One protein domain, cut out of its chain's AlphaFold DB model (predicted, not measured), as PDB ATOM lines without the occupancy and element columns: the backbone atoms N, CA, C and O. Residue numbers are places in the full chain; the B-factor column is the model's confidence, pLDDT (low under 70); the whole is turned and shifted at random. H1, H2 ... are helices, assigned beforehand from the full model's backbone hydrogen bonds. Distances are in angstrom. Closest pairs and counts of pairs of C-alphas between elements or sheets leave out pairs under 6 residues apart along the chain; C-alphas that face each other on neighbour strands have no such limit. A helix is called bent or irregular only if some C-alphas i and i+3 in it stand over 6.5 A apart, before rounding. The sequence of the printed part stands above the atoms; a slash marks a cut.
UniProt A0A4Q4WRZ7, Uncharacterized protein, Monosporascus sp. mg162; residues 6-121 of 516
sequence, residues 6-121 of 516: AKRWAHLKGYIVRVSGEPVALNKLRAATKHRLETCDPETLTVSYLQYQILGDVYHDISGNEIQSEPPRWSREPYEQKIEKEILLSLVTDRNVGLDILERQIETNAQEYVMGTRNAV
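AT A GLANCE: This is residues 6 to 121 of the 516 residues of an uncharacterized protein of Monosporascus sp. mg162 (UniProt A0A4Q4WRZ7). This is a compact body of helices: H2 and H3 cross each other in its core, the short hairpin of H4 and H5a packs on H2, and H1 and H2 meet as a V near residues 16 and 25. The bent helix H5 runs outward as the arm H5b, which touches no helix, and the unnamed stretch of residues 64 to 84 arches past H3 on its way to H4. The printed part has 116 residues, with five named helices in the order H1, H2, H3, H4, H5 and no named strand, and its class is all helix. The whole is compact, with a radius of gyration of the C-alphas of 14.1 A. The C-alphas span 47 by 34 by 24 A, the arm H5b reaching one end of the longest axis.

IN THESE COORDINATES: H1 takes residues 6 to 20, beginning at C-alpha 6 at (304.027, 159.573, 265.366), and measures 20.1 A from first to last C-alpha. H2 follows with residues 22 to 39 and 26.1 A. H3 takes residues 47 to 63 and measures 23.9 A, beginning at C-alpha 47 at (293.270, 166.051, 264.243). H4 is short, residues 85 to 93, 12.4 A. H5, residues 99 to 121, was assigned as one helix by its hydrogen bonds but is bent: C-alphas 107 and 110 are 7.5 A apart. Its arm H5a, residues 99 to 107, measures 12.4 A, and its arm H5b, residues 110 to 121, measures 16.5 A and ends at C-alpha 121 at (273.709, 158.880, 264.045). The two arms stand at a steep tilt of 50 degrees.

HOW THE PARTS SIT: H2 is the hub, touching four other helices. With residues 22 to 25 it touches residues 13 to 17 of H1, at a steep tilt of 54 degrees, opposite ways; the closest C-alphas are those of Ile 16 and Ala 25, 5.8 A apart. With residues 28 to 36 H2 touches H3, at a steep tilt of 53 degrees, opposite ways, the closest C-alphas being those of Ala 32 and Ile 54 at 5.4 A. H2 touches H4 with residues 30 to 37, closest at the C-alphas of Arg 30 and Val 92, 5.3 A; they run opposite ways at a shallow tilt of 33 degrees, only just short of steep. H2 and H5a only just touch, with 3 pairs of C-alphas within 8 A, closest at Leu 26 and Leu 99, 5.2 A. H4 and H5a form a hairpin at a shallow tilt of 9 degrees, the C-alphas of Leu 91 and Leu 102 being closest at 7.0 A. H3 touches H5a with residues 47 to 51, its closest C-alphas being those of Gln 51 and Ile 106 at 7.0 A. H1 and H3 only just touch, with 3 pairs of C-alphas within 8 A, closest at Trp 9 and Leu 55, 7.1 A. H3 and H5b are close but not clearly touching, while H3 and H4 are apart. In H1, H2, H3, H4 and H5a every O i to N i+4 pair is within hydrogen-bond range; in H5b 7 of 8 are.

THE WHOLE: The two C-alphas farthest apart are those of Val 19 and Val 121, at 47.0 A. The printed part has no cut. The links H1 to H2 and H4 to H5 are tight, H2 to H3 is short, and H3 to H4 is long, with 21 residues. The mean pLDDT of the printed part is 84.6; residues 73 to 81 and 114 to 121 are under 70, and the mean of H5b is 62.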
ATOM      1  N   ALA A   6     303.307 160.530 264.529       88.56
ATOM      2  CA  ALA A   6     304.027 159.573 265.366       88.56
ATOM      3  C   ALA A   6     305.524 159.573 265.040       88.56
ATOM      4  O   ALA A   6     306.371 159.658 265.931       88.56
ATOM      5  N   LYS A   7     305.879 159.584 263.750       91.25
ATOM      6  CA  LYS A   7     307.284 159.625 263.323       91.25
ATOM      7  C   LYS A   7     307.987 160.932 263.700       91.25
ATOM      8  O   LYS A   7     309.134 160.906 264.154       91.25
ATOM      9  N   ARG A   8     307.330 162.082 263.507       90.06
ATOM     10  CA  ARG A   8     307.898 163.399 263.856       90.06
ATOM     11  C   ARG A   8     308.012 163.584 265.361       90.06
ATOM     12  O   ARG A   8     309.033 164.073 265.845       90.06
ATOM     13  N   TRP A   9     306.988 163.162 266.088       91.69
ATOM     14  CA  TRP A   9     306.956 163.203 267.534       91.69
ATOM     15  C   TRP A   9     308.005 162.276 268.137       91.69
ATOM     16  O   TRP A   9     308.758 162.735 268.980       91.69
ATOM     17  N   ALA A  10     308.173 161.041 267.656       91.25
ATOM     18  CA  ALA A  10     309.222 160.139 268.136       91.25
ATOM     19  C   ALA A  10     310.631 160.745 267.997       91.25
ATOM     20  O   ALA A  10     311.440 160.675 268.927       91.25
ATOM     21  N   HIS A  11     310.911 161.398 266.863       90.88
ATOM     22  CA  HIS A  11     312.171 162.113 266.653       90.88
ATOM     23  C   HIS A  11     312.342 163.276 267.643       90.88
ATOM     24  O   HIS A  11     313.394 163.421 268.268       90.88
ATOM     25  N   LEU A  12     311.299 164.096 267.811       90.81
ATOM     26  CA  LEU A  12     311.319 165.243 268.714       90.81
ATOM     27  C   LEU A  12     311.434 164.799 270.181       90.81
ATOM     28  O   LEU A  12     312.324 165.248 270.893       90.81
ATOM     29  N   LYS A  13     310.606 163.850 270.615       93.06
ATOM     30  CA  LYS A  13     310.594 163.237 271.946       93.06
ATOM     31  C   LYS A  13     311.969 162.717 272.340       93.06
ATOM     32  O   LYS A  13     312.445 163.063 273.415       93.06
ATOM     33  N   GLY A  14     312.643 161.961 271.469       92.00
ATOM     34  CA  GLY A  14     313.994 161.463 271.741       92.00
ATOM     35  C   GLY A  14     314.996 162.589 272.024       92.00
ATOM     36  O   GLY A  14     315.822 162.474 272.929       92.00
ATOM     37  N   TYR A  15     314.888 163.709 271.306       93.31
ATOM     38  CA  TYR A  15     315.708 164.891 271.556       93.31
ATOM     39  C   TYR A  15     315.354 165.577 272.887       93.31
ATOM     40  O   TYR A  15     316.249 165.829 273.691       93.31
ATOM     41  N   ILE A  16     314.069 165.833 273.152       93.19
ATOM     42  CA  ILE A  16     313.618 166.555 274.358       93.19
ATOM     43  C   ILE A  16     313.914 165.756 275.618       93.19
ATOM     44  O   ILE A  16     314.466 166.295 276.574       93.19
ATOM     45  N   VAL A  17     313.579 164.467 275.620       94.44
ATOM     46  CA  VAL A  17     313.809 163.584 276.766       94.44
ATOM     47  C   VAL A  17     315.303 163.512 277.077       94.44
ATOM     48  O   VAL A  17     315.685 163.567 278.241       94.44
ATOM     49  N   ARG A  18     316.164 163.480 276.051       94.50
ATOM     50  CA  ARG A  18     317.619 163.484 276.238       94.50
ATOM     51  C   ARG A  18     318.149 164.798 276.824       94.50
ATOM     52  O   ARG A  18     319.088 164.757 277.606       94.50
ATOM     53  N   VAL A  19     317.604 165.945 276.417       92.88
ATOM     54  CA  VAL A  19     318.114 167.273 276.820       92.88
ATOM     55  C   VAL A  19     317.522 167.747 278.149       92.88
ATOM     56  O   VAL A  19     318.217 168.377 278.939       92.88
ATOM     57  N   SER A  20     316.246 167.463 278.400       93.00
ATOM     58  CA  SER A  20     315.477 168.056 279.501       93.00
ATOM     59  C   SER A  20     314.816 167.028 280.421       93.00
ATOM     60  O   SER A  20     314.228 167.405 281.432       93.00
ATOM     61  N   GLY A  21     314.902 165.739 280.096       95.19
ATOM     62  CA  GLY A  21     314.214 164.678 280.819       95.19
ATOM     63  C   GLY A  21     312.748 164.515 280.414       95.19
ATOM     64  O   GLY A  21     312.091 165.418 279.886       95.19
ATOM     65  N   GLU A  22     312.218 163.329 280.694       93.81
ATOM     66  CA  GLU A  22     310.825 162.959 280.443       93.81
ATOM     67  C   GLU A  22     309.772 163.860 281.119       93.81
ATOM     68  O   GLU A  22     308.830 164.259 280.429       93.81
ATOM     69  N   PRO A  23     309.897 164.267 282.403       93.75
ATOM     70  CA  PRO A  23     308.863 165.090 283.037       93.75
ATOM     71  C   PRO A  23     308.745 166.477 282.395       93.75
ATOM     72  O   PRO A  23     307.644 167.021 282.285       93.75
ATOM     73  N   VAL A  24     309.858 167.044 281.919       93.12
ATOM     74  CA  VAL A  24     309.845 168.327 281.204       93.12
ATOM     75  C   VAL A  24     309.217 168.158 279.824       93.12
ATOM     76  O   VAL A  24     308.384 168.976 279.442       93.12
ATOM     77  N   ALA A  25     309.543 167.079 279.103       92.38
ATOM     78  CA  ALA A  25     308.914 166.765 277.819       92.38
ATOM     79  C   ALA A  25     307.386 166.637 277.943       92.38
ATOM     80  O   ALA A  25     306.648 167.217 277.145       92.38
ATOM     81  N   LEU A  26     306.912 165.947 278.986       94.12
ATOM     82  CA  LEU A  26     305.491 165.815 279.301       94.12
ATOM     83  C   LEU A  26     304.830 167.156 279.606       94.12
ATOM     84  O   LEU A  26     303.768 167.450 279.060       94.12
ATOM     85  N   ASN A  27     305.450 167.992 280.438       94.81
ATOM     86  CA  ASN A  27     304.885 169.299 280.769       94.81
ATOM     87  C   ASN A  27     304.811 170.228 279.551       94.81
ATOM     88  O   ASN A  27     303.804 170.915 279.387       94.81
ATOM     89  N   LYS A  28     305.817 170.206 278.666       94.62
ATOM     90  CA  LYS A  28     305.794 170.959 277.403       94.62
ATOM     91  C   LYS A  28     304.682 170.464 276.474       94.62
ATOM     92  O   LYS A  28     303.923 171.276 275.952       94.62
ATOM     93  N   LEU A  29     304.522 169.142 276.329       95.38
ATOM     94  CA  LEU A  29     303.431 168.566 275.533       95.38
ATOM     95  C   LEU A  29     302.058 168.952 276.098       95.38
ATOM     96  O   LEU A  29     301.180 169.367 275.341       95.38
ATOM     97  N   ARG A  30     301.875 168.869 277.423       96.38
ATOM     98  CA  ARG A  30     300.642 169.301 278.100       96.38
ATOM     99  C   ARG A  30     300.362 170.780 277.855       96.38
ATOM    100  O   ARG A  30     299.246 171.120 277.476       96.38
ATOM    101  N   ALA A  31     301.357 171.648 278.032       96.12
ATOM    102  CA  ALA A  31     301.200 173.088 277.839       96.12
ATOM    103  C   ALA A  31     300.793 173.434 276.399       96.12
ATOM    104  O   ALA A  31     299.801 174.136 276.204       96.12
ATOM    105  N   ALA A  32     301.491 172.878 275.404       96.19
ATOM    106  CA  ALA A  32     301.172 173.063 273.990       96.19
ATOM    107  C   ALA A  32     299.765 172.551 273.643       96.19
ATOM    108  O   ALA A  32     298.970 173.250 273.016       96.19
ATOM    109  N   THR A  33     299.422 171.347 274.111       94.94
ATOM    110  CA  THR A  33     298.110 170.736 273.857       94.94
ATOM    111  C   THR A  33     296.991 171.565 274.482       94.94
ATOM    112  O   THR A  33     296.007 171.872 273.812       94.94
ATOM    113  N   LYS A  34     297.157 172.000 275.737       96.12
ATOM    114  CA  LYS A  34     296.194 172.860 276.436       96.12
ATOM    115  C   LYS A  34     295.983 174.177 275.696       96.12
ATOM    116  O   LYS A  34     294.845 174.521 275.392       96.12
ATOM    117  N   HIS A  35     297.074 174.865 275.366       95.88
ATOM    118  CA  HIS A  35     297.054 176.146 274.663       95.88
ATOM    119  C   HIS A  35     296.286 176.058 273.334       95.88
ATOM    120  O   HIS A  35     295.424 176.895 273.042       95.88
ATOM    121  N   ARG A  36     296.541 175.004 272.547       94.44
ATOM    122  CA  ARG A  36     295.850 174.791 271.271       94.44
ATOM    123  C   ARG A  36     294.396 174.395 271.451       94.44
ATOM    124  O   ARG A  36     293.555 174.909 270.729       94.44
ATOM    125  N   LEU A  37     294.063 173.557 272.428       93.00
ATOM    126  CA  LEU A  37     292.671 173.178 272.673       93.00
ATOM    127  C   LEU A  37     291.826 174.346 273.191       93.00
ATOM    128  O   LEU A  37     290.685 174.489 272.761       93.00
ATOM    129  N   GLU A  38     292.356 175.198 274.070       93.00
ATOM    130  CA  GLU A  38     291.631 176.362 274.604       93.00
ATOM    131  C   GLU A  38     291.257 177.364 273.504       93.00
ATOM    132  O   GLU A  38     290.120 177.835 273.464       93.00
ATOM    133  N   THR A  39     292.179 177.625 272.577       87.56
ATOM    134  CA  THR A  39     292.002 178.587 271.473       87.56
ATOM    135  C   THR A  39     291.343 177.993 270.225       87.56
ATOM    136  O   THR A  39     290.934 178.729 269.330       87.56
ATOM    137  N   CYS A  40     291.213 176.667 270.165       86.50
ATOM    138  CA  CYS A  40     290.638 175.948 269.037       86.50
ATOM    139  C   CYS A  40     289.106 176.016 269.000       86.50
ATOM    140  O   CYS A  40     288.426 175.706 269.989       86.50
ATOM    141  N   ASP A  41     288.582 176.281 267.802       84.62
ATOM    142  CA  ASP A  41     287.201 176.011 267.414       84.62
ATOM    143  C   ASP A  41     287.055 174.539 266.948       84.62
ATOM    144  O   ASP A  41     287.680 174.136 265.961       84.62
ATOM    145  N   PRO A  42     286.272 173.703 267.657       78.25
ATOM    146  CA  PRO A  42     286.140 172.276 267.357       78.25
ATOM    147  C   PRO A  42     285.476 171.986 266.003       78.25
ATOM    148  O   PRO A  42     285.565 170.859 265.516       78.25
ATOM    149  N   GLU A  43     284.800 172.961 265.385       75.94
ATOM    150  CA  GLU A  43     284.159 172.756 264.085       75.94
ATOM    151  C   GLU A  43     285.128 172.856 262.909       75.94
ATOM    152  O   GLU A  43     284.884 172.245 261.865       75.94
ATOM    153  N   THR A  44     286.224 173.592 263.086       75.50
ATOM    154  CA  THR A  44     287.186 173.914 262.026       75.50
ATOM    155  C   THR A  44     288.501 173.158 262.155       75.50
ATOM    156  O   THR A  44     289.242 173.056 261.174       75.50
ATOM    157  N   LEU A  45     288.802 172.612 263.337       81.12
ATOM    158  CA  LEU A  45     290.070 171.949 263.596       81.12
ATOM    159  C   LEU A  45     289.994 170.437 263.387       81.12
ATOM    160  O   LEU A  45     289.205 169.720 264.003       81.12
ATOM    161  N   THR A  46     290.894 169.948 262.550       85.88
ATOM    162  CA  THR A  46     291.082 168.528 262.291       85.88
ATOM    163  C   THR A  46     292.196 167.978 263.175       85.88
ATOM    164  O   THR A  46     293.069 168.724 263.630       85.88
ATOM    165  N   VAL A  47     292.207 166.665 263.424       86.50
ATOM    166  CA  VAL A  47     293.270 166.051 264.243       86.50
ATOM    167  C   VAL A  47     294.657 166.253 263.645       86.50
ATOM    168  O   VAL A  47     295.579 166.615 264.373       86.50
ATOM    169  N   SER A  48     294.809 166.091 262.332       85.88
ATOM    170  CA  SER A  48     296.085 166.292 261.641       85.88
ATOM    171  C   SER A  48     296.611 167.716 261.840       85.88
ATOM    172  O   SER A  48     297.802 167.929 262.085       85.88
ATOM    173  N   TYR A  49     295.714 168.707 261.774       88.75
ATOM    174  CA  TYR A  49     296.074 170.103 261.987       88.75
ATOM    175  C   TYR A  49     296.419 170.394 263.453       88.75
ATOM    176  O   TYR A  49     297.425 171.053 263.719       88.75
ATOM    177  N   LEU A  50     295.649 169.843 264.401       90.81
ATOM    178  CA  LEU A  50     295.943 169.928 265.835       90.81
ATOM    179  C   LEU A  50     297.332 169.370 266.148       90.81
ATOM    180  O   LEU A  50     298.145 170.029 266.790       90.81
ATOM    181  N   GLN A  51     297.618 168.167 265.656       92.06
ATOM    182  CA  GLN A  51     298.893 167.480 265.829       92.06
ATOM    183  C   GLN A  51     300.063 168.307 265.303       92.06
ATOM    184  O   GLN A  51     301.095 168.406 265.961       92.06
ATOM    185  N   TYR A  52     299.905 168.918 264.128       91.50
ATOM    186  CA  TYR A  52     300.900 169.823 263.562       91.50
ATOM    187  C   TYR A  52     301.131 171.058 264.443       91.50
ATOM    188  O   TYR A  52     302.281 171.389 264.731       91.50
ATOM    189  N   GLN A  53     300.065 171.706 264.920       92.81
ATOM    190  CA  GLN A  53     300.174 172.888 265.777       92.81
ATOM    191  C   GLN A  53     300.811 172.579 267.136       92.81
ATOM    192  O   GLN A  53     301.675 173.327 267.585       92.81
ATOM    193  N   ILE A  54     300.430 171.463 267.766       94.12
ATOM    194  CA  ILE A  54     301.031 171.009 269.027       94.12
ATOM    195  C   ILE A  54     302.528 170.774 268.832       94.12
ATOM    196  O   ILE A  54     303.338 171.242 269.628       94.12
ATOM    197  N   LEU A  55     302.914 170.078 267.760       93.00
ATOM    198  CA  LEU A  55     304.318 169.796 267.476       93.00
ATOM    199  C   LEU A  55     305.108 171.086 267.191       93.00
ATOM    200  O   LEU A  55     306.252 171.210 267.630       93.00
ATOM    201  N   GLY A  56     304.474 172.047 266.510       92.94
ATOM    202  CA  GLY A  56     304.951 173.417 266.306       92.94
ATOM    203  C   GLY A  56     305.281 174.132 267.605       92.94
ATOM    204  O   GLY A  56     306.412 174.580 267.782       92.94
ATOM    205  N   ASP A  57     304.324 174.175 268.528       95.06
ATOM    206  CA  ASP A  57     304.479 174.844 269.821       95.06
ATOM    207  C   ASP A  57     305.566 174.186 270.669       95.06
ATOM    208  O   ASP A  57     306.411 174.879 271.234       95.06
ATOM    209  N   VAL A  58     305.601 172.849 270.716       94.31
ATOM    210  CA  VAL A  58     306.638 172.123 271.461       94.31
ATOM    211  C   VAL A  58     308.023 172.405 270.870       94.31
ATOM    212  O   VAL A  58     308.969 172.671 271.608       94.31
ATOM    213  N   TYR A  59     308.171 172.379 269.545       93.00
ATOM    214  CA  TYR A  59     309.451 172.685 268.906       93.00
ATOM    215  C   TYR A  59     309.879 174.137 269.129       93.00
ATOM    216  O   TYR A  59     311.057 174.388 269.401       93.00
ATOM    217  N   HIS A  60     308.942 175.082 269.043       93.19
ATOM    218  CA  HIS A  60     309.207 176.497 269.280       93.19
ATOM    219  C   HIS A  60     309.685 176.745 270.711       93.19
ATOM    220  O   HIS A  60     310.717 177.377 270.917       93.19
ATOM    221  N   ASP A  61     309.020 176.139 271.692       93.06
ATOM    222  CA  ASP A  61     309.369 176.238 273.112       93.06
ATOM    223  C   ASP A  61     310.734 175.602 273.464       93.06
ATOM    224  O   ASP A  61     311.275 175.793 274.553       93.06
ATOM    225  N   ILE A  62     311.315 174.799 272.570       90.06
ATOM    226  CA  ILE A  62     312.602 174.122 272.804       90.06
ATOM    227  C   ILE A  62     313.733 174.749 272.007       90.06
ATOM    228  O   ILE A  62     314.833 174.911 272.523       90.06
ATOM    229  N   SER A  63     313.475 175.077 270.746       88.50
ATOM    230  CA  SER A  63     314.485 175.630 269.847       88.50
ATOM    231  C   SER A  63     314.522 177.158 269.853       88.50
ATOM    232  O   SER A  63     315.487 177.732 269.354       88.50
ATOM    233  N   GLY A  64     313.470 177.817 270.354       89.75
ATOM    234  CA  GLY A  64     313.226 179.250 270.164       89.75
ATOM    235  C   GLY A  64     312.874 179.628 268.719       89.75
ATOM    236  O   GLY A  64     312.595 180.791 268.443       89.75
ATOM    237  N   ASN A  65     312.872 178.663 267.795       85.81
ATOM    238  CA  ASN A  65     312.632 178.871 266.375       85.81
ATOM    239  C   ASN A  65     311.255 178.346 265.989       85.81
ATOM    240  O   ASN A  65     310.799 177.309 266.468       85.81
ATOM    241  N   GLU A  66     310.575 179.061 265.105       82.06
ATOM    242  CA  GLU A  66     309.321 178.582 264.537       82.06
ATOM    243  C   GLU A  66     309.587 177.408 263.579       82.06
ATOM    244  O   GLU A  66     310.599 177.379 262.868       82.06
ATOM    245  N   ILE A  67     308.698 176.411 263.564       79.44
ATOM    246  CA  ILE A  67     308.796 175.315 262.597       79.44
ATOM    247  C   ILE A  67     308.609 175.897 261.189       79.44
ATOM    248  O   ILE A  67     307.523 176.331 260.828       79.44
ATOM    249  N   GLN A  68     309.650 175.832 260.355       75.19
ATOM    250  CA  GLN A  68     309.583 176.296 258.961       75.19
ATOM    251  C   GLN A  68     308.806 175.363 258.016       75.19
ATOM    252  O   GLN A  68     308.692 175.645 256.825       75.19
ATOM    253  N   SER A  69     308.302 174.219 258.484       74.12
ATOM    254  CA  SER A  69     307.528 173.338 257.605       74.12
ATOM    255  C   SER A  69     306.140 173.915 257.377       74.12
ATOM    256  O   SER A  69     305.432 174.100 258.359       74.12
ATOM    257  N   GLU A  70     305.731 174.126 256.122       72.12
ATOM    258  CA  GLU A  70     304.348 174.494 255.787       72.12
ATOM    259  C   GLU A  70     303.346 173.524 256.449       72.12
ATOM    260  O   GLU A  70     303.615 172.315 256.512       72.12
ATOM    261  N   PRO A  71     302.184 174.020 256.918       75.00
ATOM    262  CA  PRO A  71     301.098 173.158 257.359       75.00
ATOM    263  C   PRO A  71     300.723 172.166 256.250       75.00
ATOM    264  O   PRO A  71     300.734 172.542 255.070       75.00
ATOM    265  N   PRO A  72     300.366 170.913 256.578       71.69
ATOM    266  CA  PRO A  72     299.927 169.953 255.574       71.69
ATOM    267  C   PRO A  72     298.753 170.535 254.776       71.69
ATOM    268  O   PRO A  72     297.730 170.894 255.350       71.69
ATOM    269  N   ARG A  73     298.880 170.637 253.446       67.25
ATOM    270  CA  ARG A  73     297.861 171.287 252.592       67.25
ATOM    271  C   ARG A  73     296.477 170.627 252.672       67.25
ATOM    272  O   ARG A  73     295.485 171.285 252.384       67.25
ATOM    273  N   TRP A  74     296.419 169.363 253.090       62.28
ATOM    274  CA  TRP A  74     295.189 168.577 253.246       62.28
ATOM    275  C   TRP A  74     294.503 168.749 254.605       62.28
ATOM    276  O   TRP A  74     293.377 168.299 254.773       62.28
ATOM    277  N   SER A  75     295.116 169.455 255.563       55.09
ATOM    278  CA  SER A  75     294.585 169.606 256.928       55.09
ATOM    279  C   SER A  75     293.361 170.537 257.035       55.09
ATOM    280  O   SER A  75     293.039 171.045 258.107       55.09
ATOM    281  N   ARG A  76     292.756 170.878 255.893       56.53
ATOM    282  CA  ARG A  76     291.558 171.716 255.756       56.53
ATOM    283  C   ARG A  76     290.473 171.017 254.942       56.53
ATOM    284  O   ARG A  76     289.495 171.658 254.557       56.53
ATOM    285  N   GLU A  77     290.650 169.737 254.620       62.50
ATOM    286  CA  GLU A  77     289.628 169.010 253.885       62.50
ATOM    287  C   GLU A  77     288.399 168.779 254.783       62.50
ATOM    288  O   GLU A  77     288.535 168.313 255.915       62.50
ATOM    289  N   PRO A  78     287.179 169.061 254.290       59.69
ATOM    290  CA  PRO A  78     285.943 168.984 255.078       59.69
ATOM    291  C   PRO A  78     285.575 167.564 255.551       59.69
ATOM    292  O   PRO A  78     284.583 167.392 256.258       59.69
ATOM    293  N   TYR A  79     286.349 166.547 255.159       59.19
ATOM    294  CA  TYR A  79     286.133 165.137 255.488       59.19
ATOM    295  C   TYR A  79     287.034 164.611 256.612       59.19
ATOM    296  O   TYR A  79     286.923 163.436 256.969       59.19
ATOM    297  N   GLU A  80     287.927 165.433 257.166       65.81
ATOM    298  CA  GLU A  80     288.756 164.988 258.283       65.81
ATOM    299  C   GLU A  80     287.943 164.803 259.573       65.81
ATOM    300  O   GLU A  80     286.905 165.421 259.819       65.81
ATOM    301  N   GLN A  81     288.433 163.886 260.405       67.75
ATOM    302  CA  GLN A  81     287.805 163.515 261.663       67.75
ATOM    303  C   GLN A  81     287.948 164.680 262.652       67.75
ATOM    304  O   GLN A  81     289.061 165.145 262.920       67.75
ATOM    305  N   LYS A  82     286.809 165.158 263.166       77.69
ATOM    306  CA  LYS A  82     286.768 166.204 264.194       77.69
ATOM    307  C   LYS A  82     287.307 165.664 265.523       77.69
ATOM    308  O   LYS A  82     287.437 164.455 265.710       77.69
ATOM    309  N   ILE A  83     287.644 166.574 266.426       83.75
ATOM    310  CA  ILE A  83     288.245 166.266 267.728       83.75
ATOM    311  C   ILE A  83     287.210 166.200 268.852       83.75
ATOM    312  O   ILE A  83     286.288 167.010 268.915       83.75
ATOM    313  N   GLU A  84     287.423 165.307 269.819       84.75
ATOM    314  CA  GLU A  84     286.753 165.357 271.124       84.75
ATOM    315  C   GLU A  84     287.564 166.250 272.075       84.75
ATOM    316  O   GLU A  84     288.342 165.779 272.912       84.75
ATOM    317  N   LYS A  85     287.391 167.571 271.913       87.50
ATOM    318  CA  LYS A  85     288.121 168.624 272.646       87.50
ATOM    319  C   LYS A  85     288.099 168.427 274.166       87.50
ATOM    320  O   LYS A  85     289.132 168.573 274.815       87.50
ATOM    321  N   GLU A  86     286.943 168.087 274.729       85.94
ATOM    322  CA  GLU A  86     286.760 167.929 276.179       85.94
ATOM    323  C   GLU A  86     287.575 166.761 276.751       85.94
ATOM    324  O   GLU A  86     288.187 166.896 277.812       85.94
ATOM    325  N   ILE A  87     287.661 165.639 276.025       87.62
ATOM    326  CA  ILE A  87     288.447 164.477 276.458       87.62
ATOM    327  C   ILE A  87     289.929 164.828 276.490       87.62
ATOM    328  O   ILE A  87     290.588 164.591 277.506       87.62
ATOM    329  N   LEU A  88     290.453 165.432 275.420       89.19
ATOM    330  CA  LEU A  88     291.861 165.824 275.387       89.19
ATOM    331  C   LEU A  88     292.186 166.864 276.464       89.19
ATOM    332  O   LEU A  88     293.211 166.730 277.128       89.19
ATOM    333  N   LEU A  89     291.307 167.844 276.705       91.31
ATOM    334  CA  LEU A  89     291.490 168.805 277.798       91.31
ATOM    335  C   LEU A  89     291.557 168.104 279.160       91.31
ATOM    336  O   LEU A  89     292.475 168.379 279.932       91.31
ATOM    337  N   SER A  90     290.648 167.160 279.429       90.88
ATOM    338  CA  SER A  90     290.635 166.417 280.695       90.88
ATOM    339  C   SER A  90     291.934 165.631 280.927       90.88
ATOM    340  O   SER A  90     292.498 165.667 282.022       90.88
ATOM    341  N   LEU A  91     292.473 165.000 279.880       91.44
ATOM    342  CA  LEU A  91     293.717 164.228 279.947       91.44
ATOM    343  C   LEU A  91     294.949 165.107 280.122       91.44
ATOM    344  O   LEU A  91     295.883 164.733 280.826       91.44
ATOM    345  N   VAL A  92     294.955 166.284 279.501       93.94
ATOM    346  CA  VAL A  92     296.039 167.254 279.660       93.94
ATOM    347  C   VAL A  92     296.074 167.821 281.081       93.94
ATOM    348  O   VAL A  92     297.156 168.105 281.599       93.94
ATOM    349  N   THR A  93     294.913 167.968 281.728       93.25
ATOM    350  CA  THR A  93     294.826 168.405 283.131       93.25
ATOM    351  C   THR A  93     295.138 167.307 284.145       93.25
ATOM    352  O   THR A  93     295.548 167.622 285.264       93.25
ATOM    353  N   ASP A  94     294.983 166.033 283.777       93.06
ATOM    354  CA  ASP A  94     295.266 164.908 284.663       93.06
ATOM    355  C   ASP A  94     296.780 164.705 284.830       93.06
ATOM    356  O   ASP A  94     297.511 164.319 283.913       93.06
ATOM    357  N   ARG A  95     297.262 164.955 286.052       91.00
ATOM    358  CA  ARG A  95     298.681 164.836 286.408       91.00
ATOM    359  C   ARG A  95     299.191 163.400 286.324       91.00
ATOM    360  O   ARG A  95     300.387 163.224 286.095       91.00
ATOM    361  N   ASN A  96     298.308 162.411 286.442       93.94
ATOM    362  CA  ASN A  96     298.656 160.991 286.454       93.94
ATOM    363  C   ASN A  96     298.867 160.412 285.046       93.94
ATOM    364  O   ASN A  96     299.352 159.291 284.901       93.94
ATOM    365  N   VAL A  97     298.511 161.158 283.995       92.81
ATOM    366  CA  VAL A  97     298.669 160.711 282.607       92.81
ATOM    367  C   VAL A  97     300.127 160.856 282.173       92.81
ATOM    368  O   VAL A  97     300.632 161.970 282.040       92.81
ATOM    369  N   GLY A  98     300.802 159.731 281.931       92.56
ATOM    370  CA  GLY A  98     302.173 159.706 281.416       92.56
ATOM    371  C   GLY A  98     302.299 160.180 279.963       92.56
ATOM    372  O   GLY A  98     301.311 160.282 279.232       92.56
ATOM    373  N   LEU A  99     303.540 160.423 279.533       91.25
ATOM    374  CA  LEU A  99     303.880 160.942 278.201       91.25
ATOM    375  C   LEU A  99     303.337 160.078 277.063       91.25
ATOM    376  O   LEU A  99     302.684 160.601 276.163       91.25
ATOM    377  N   ASP A 100     303.542 158.765 277.146       90.06
ATOM    378  CA  ASP A 100     303.099 157.810 276.124       90.06
ATOM    379  C   ASP A 100     301.572 157.753 275.995       90.06
ATOM    380  O   ASP A 100     301.032 157.580 274.903       90.06
ATOM    381  N   ILE A 101     300.863 157.899 277.117       91.12
ATOM    382  CA  ILE A 101     299.399 157.859 277.143       91.12
ATOM    383  C   ILE A 101     298.841 159.124 276.489       91.12
ATOM    384  O   ILE A 101     297.929 159.034 275.669       91.12
ATOM    385  N   LEU A 102     299.403 160.290 276.824       91.06
ATOM    386  CA  LEU A 102     298.978 161.560 276.239       91.06
ATOM    387  C   LEU A 102     299.265 161.610 274.732       91.06
ATOM    388  O   LEU A 102     298.394 161.995 273.960       91.06
ATOM    389  N   GLU A 103     300.455 161.168 274.317       90.44
ATOM    390  CA  GLU A 103     300.840 161.008 272.909       90.44
ATOM    391  C   GLU A 103     299.828 160.151 272.149       90.44
ATOM    392  O   GLU A 103     299.263 160.594 271.147       90.44
ATOM    393  N   ARG A 104     299.551 158.950 272.669       91.56
ATOM    394  CA  ARG A 104     298.612 158.024 272.045       91.56
ATOM    395  C   ARG A 104     297.224 158.634 271.921       91.56
ATOM    396  O   ARG A 104     296.593 158.459 270.886       91.56
ATOM    397  N   GLN A 105     296.753 159.367 272.931       90.94
ATOM    398  CA  GLN A 105     295.426 159.960 272.837       90.94
ATOM    399  C   GLN A 105     295.360 161.090 271.811       90.94
ATOM    400  O   GLN A 105     294.377 161.175 271.080       90.94
ATOM    401  N   ILE A 106     296.392 161.932 271.712       87.94
ATOM    402  CA  ILE A 106     296.470 162.969 270.669       87.94
ATOM    403  C   ILE A 106     296.437 162.327 269.271       87.94
ATOM    404  O   ILE A 106     295.848 162.882 268.341       87.94
ATOM    405  N   GLU A 107     297.027 161.140 269.122       87.94
ATOM    406  CA  GLU A 107     296.987 160.369 267.880       87.94
ATOM    407  C   GLU A 107     295.596 159.781 267.587       87.94
ATOM    408  O   GLU A 107     295.076 159.924 266.479       87.94
ATOM    409  N   THR A 108     294.967 159.143 268.578       87.38
ATOM    410  CA  THR A 108     293.739 158.358 268.375       87.38
ATOM    411  C   THR A 108     292.440 159.130 268.584       87.38
ATOM    412  O   THR A 108     291.371 158.580 268.314       87.38
ATOM    413  N   ASN A 109     292.483 160.388 269.030       84.75
ATOM    414  CA  ASN A 109     291.282 161.159 269.372       84.75
ATOM    415  C   ASN A 109     290.263 161.251 268.222       84.75
ATOM    416  O   ASN A 109     289.061 161.144 268.443       84.75
ATOM    417  N   ALA A 110     290.746 161.367 266.985       73.31
ATOM    418  CA  ALA A 110     289.911 161.397 265.784       73.31
ATOM    419  C   ALA A 110     289.113 160.094 265.599       73.31
ATOM    420  O   ALA A 110     287.925 160.113 265.268       73.31
ATOM    421  N   GLN A 111     289.750 158.950 265.866       77.12
ATOM    422  CA  GLN A 111     289.105 157.643 265.754       77.12
ATOM    423  C   GLN A 111     288.028 157.471 266.826       77.12
ATOM    424  O   GLN A 111     286.964 156.916 266.545       77.12
ATOM    425  N   GLU A 112     288.281 157.969 268.038       73.62
ATOM    426  CA  GLU A 112     287.292 157.991 269.117       73.62
ATOM    427  C   GLU A 112     286.091 158.863 268.751       73.62
ATOM    428  O   GLU A 112     284.968 158.370 268.842       73.62
ATOM    429  N   TYR A 113     286.318 160.058 268.193       70.75
ATOM    430  CA  TYR A 113     285.250 160.926 267.691       70.75
ATOM    431  C   TYR A 113     284.370 160.217 266.659       70.75
ATOM    432  O   TYR A 113     283.141 160.263 266.742       70.75
ATOM    433  N   VAL A 114     284.967 159.526 265.680       69.00
ATOM    434  CA  VAL A 114     284.208 158.785 264.658       69.00
ATOM    435  C   VAL A 114     283.405 157.644 265.276       69.00
ATOM    436  O   VAL A 114     282.257 157.429 264.884       69.00
ATOM    437  N   MET A 115     283.974 156.921 266.244       68.62
ATOM    438  CA  MET A 115     283.254 155.873 266.968       68.62
ATOM    439  C   MET A 115     282.132 156.442 267.848       68.62
ATOM    440  O   MET A 115     281.078 155.821 267.948       68.62
ATOM    441  N   GLY A 116     282.313 157.611 268.461       66.00
ATOM    442  CA  GLY A 116     281.290 158.280 269.266       66.00
ATOM    443  C   GLY A 116     280.135 158.809 268.414       66.00
ATOM    444  O   GLY A 116     278.970 158.498 268.662       66.00
ATOM    445  N   THR A 117     280.450 159.544 267.346       59.56
ATOM    446  CA  THR A 117     279.446 160.218 266.508       59.56
ATOM    447  C   THR A 117     278.720 159.299 265.530       59.56
ATOM    448  O   THR A 117     277.507 159.437 265.368       59.56
ATOM    449  N   ARG A 118     279.384 158.309 264.907       53.81
ATOM    450  CA  ARG A 118     278.675 157.364 264.014       53.81
ATOM    451  C   ARG A 118     277.691 156.475 264.766       53.81
ATOM    452  O   ARG A 118     276.645 156.148 264.216       53.81
ATOM    453  N   ASN A 119     277.983 156.133 266.019       47.25
ATOM    454  CA  ASN A 119     277.068 155.341 266.839       47.25
ATOM    455  C   ASN A 119     275.863 156.158 267.342       47.25
ATOM    456  O   ASN A 119     274.811 155.576 267.587       47.25
ATOM    457  N   ALA A 120     275.975 157.489 267.426       48.81
ATOM    458  CA  ALA A 120     274.844 158.371 267.720       48.81
ATOM    459  C   ALA A 120     273.917 158.574 266.503       48.81
ATOM    460  O   ALA A 120     272.701 158.637 266.658       48.81
ATOM    461  N   VAL A 121     274.476 158.634 265.285       42.03
ATOM    462  CA  VAL A 121     273.709 158.880 264.045       42.03
ATOM    463  C   VAL A 121     273.119 157.597 263.439       42.03
ATOM    464  O   VAL A 121     272.096 157.656 262.763       42.03
TER     465      VAL A 121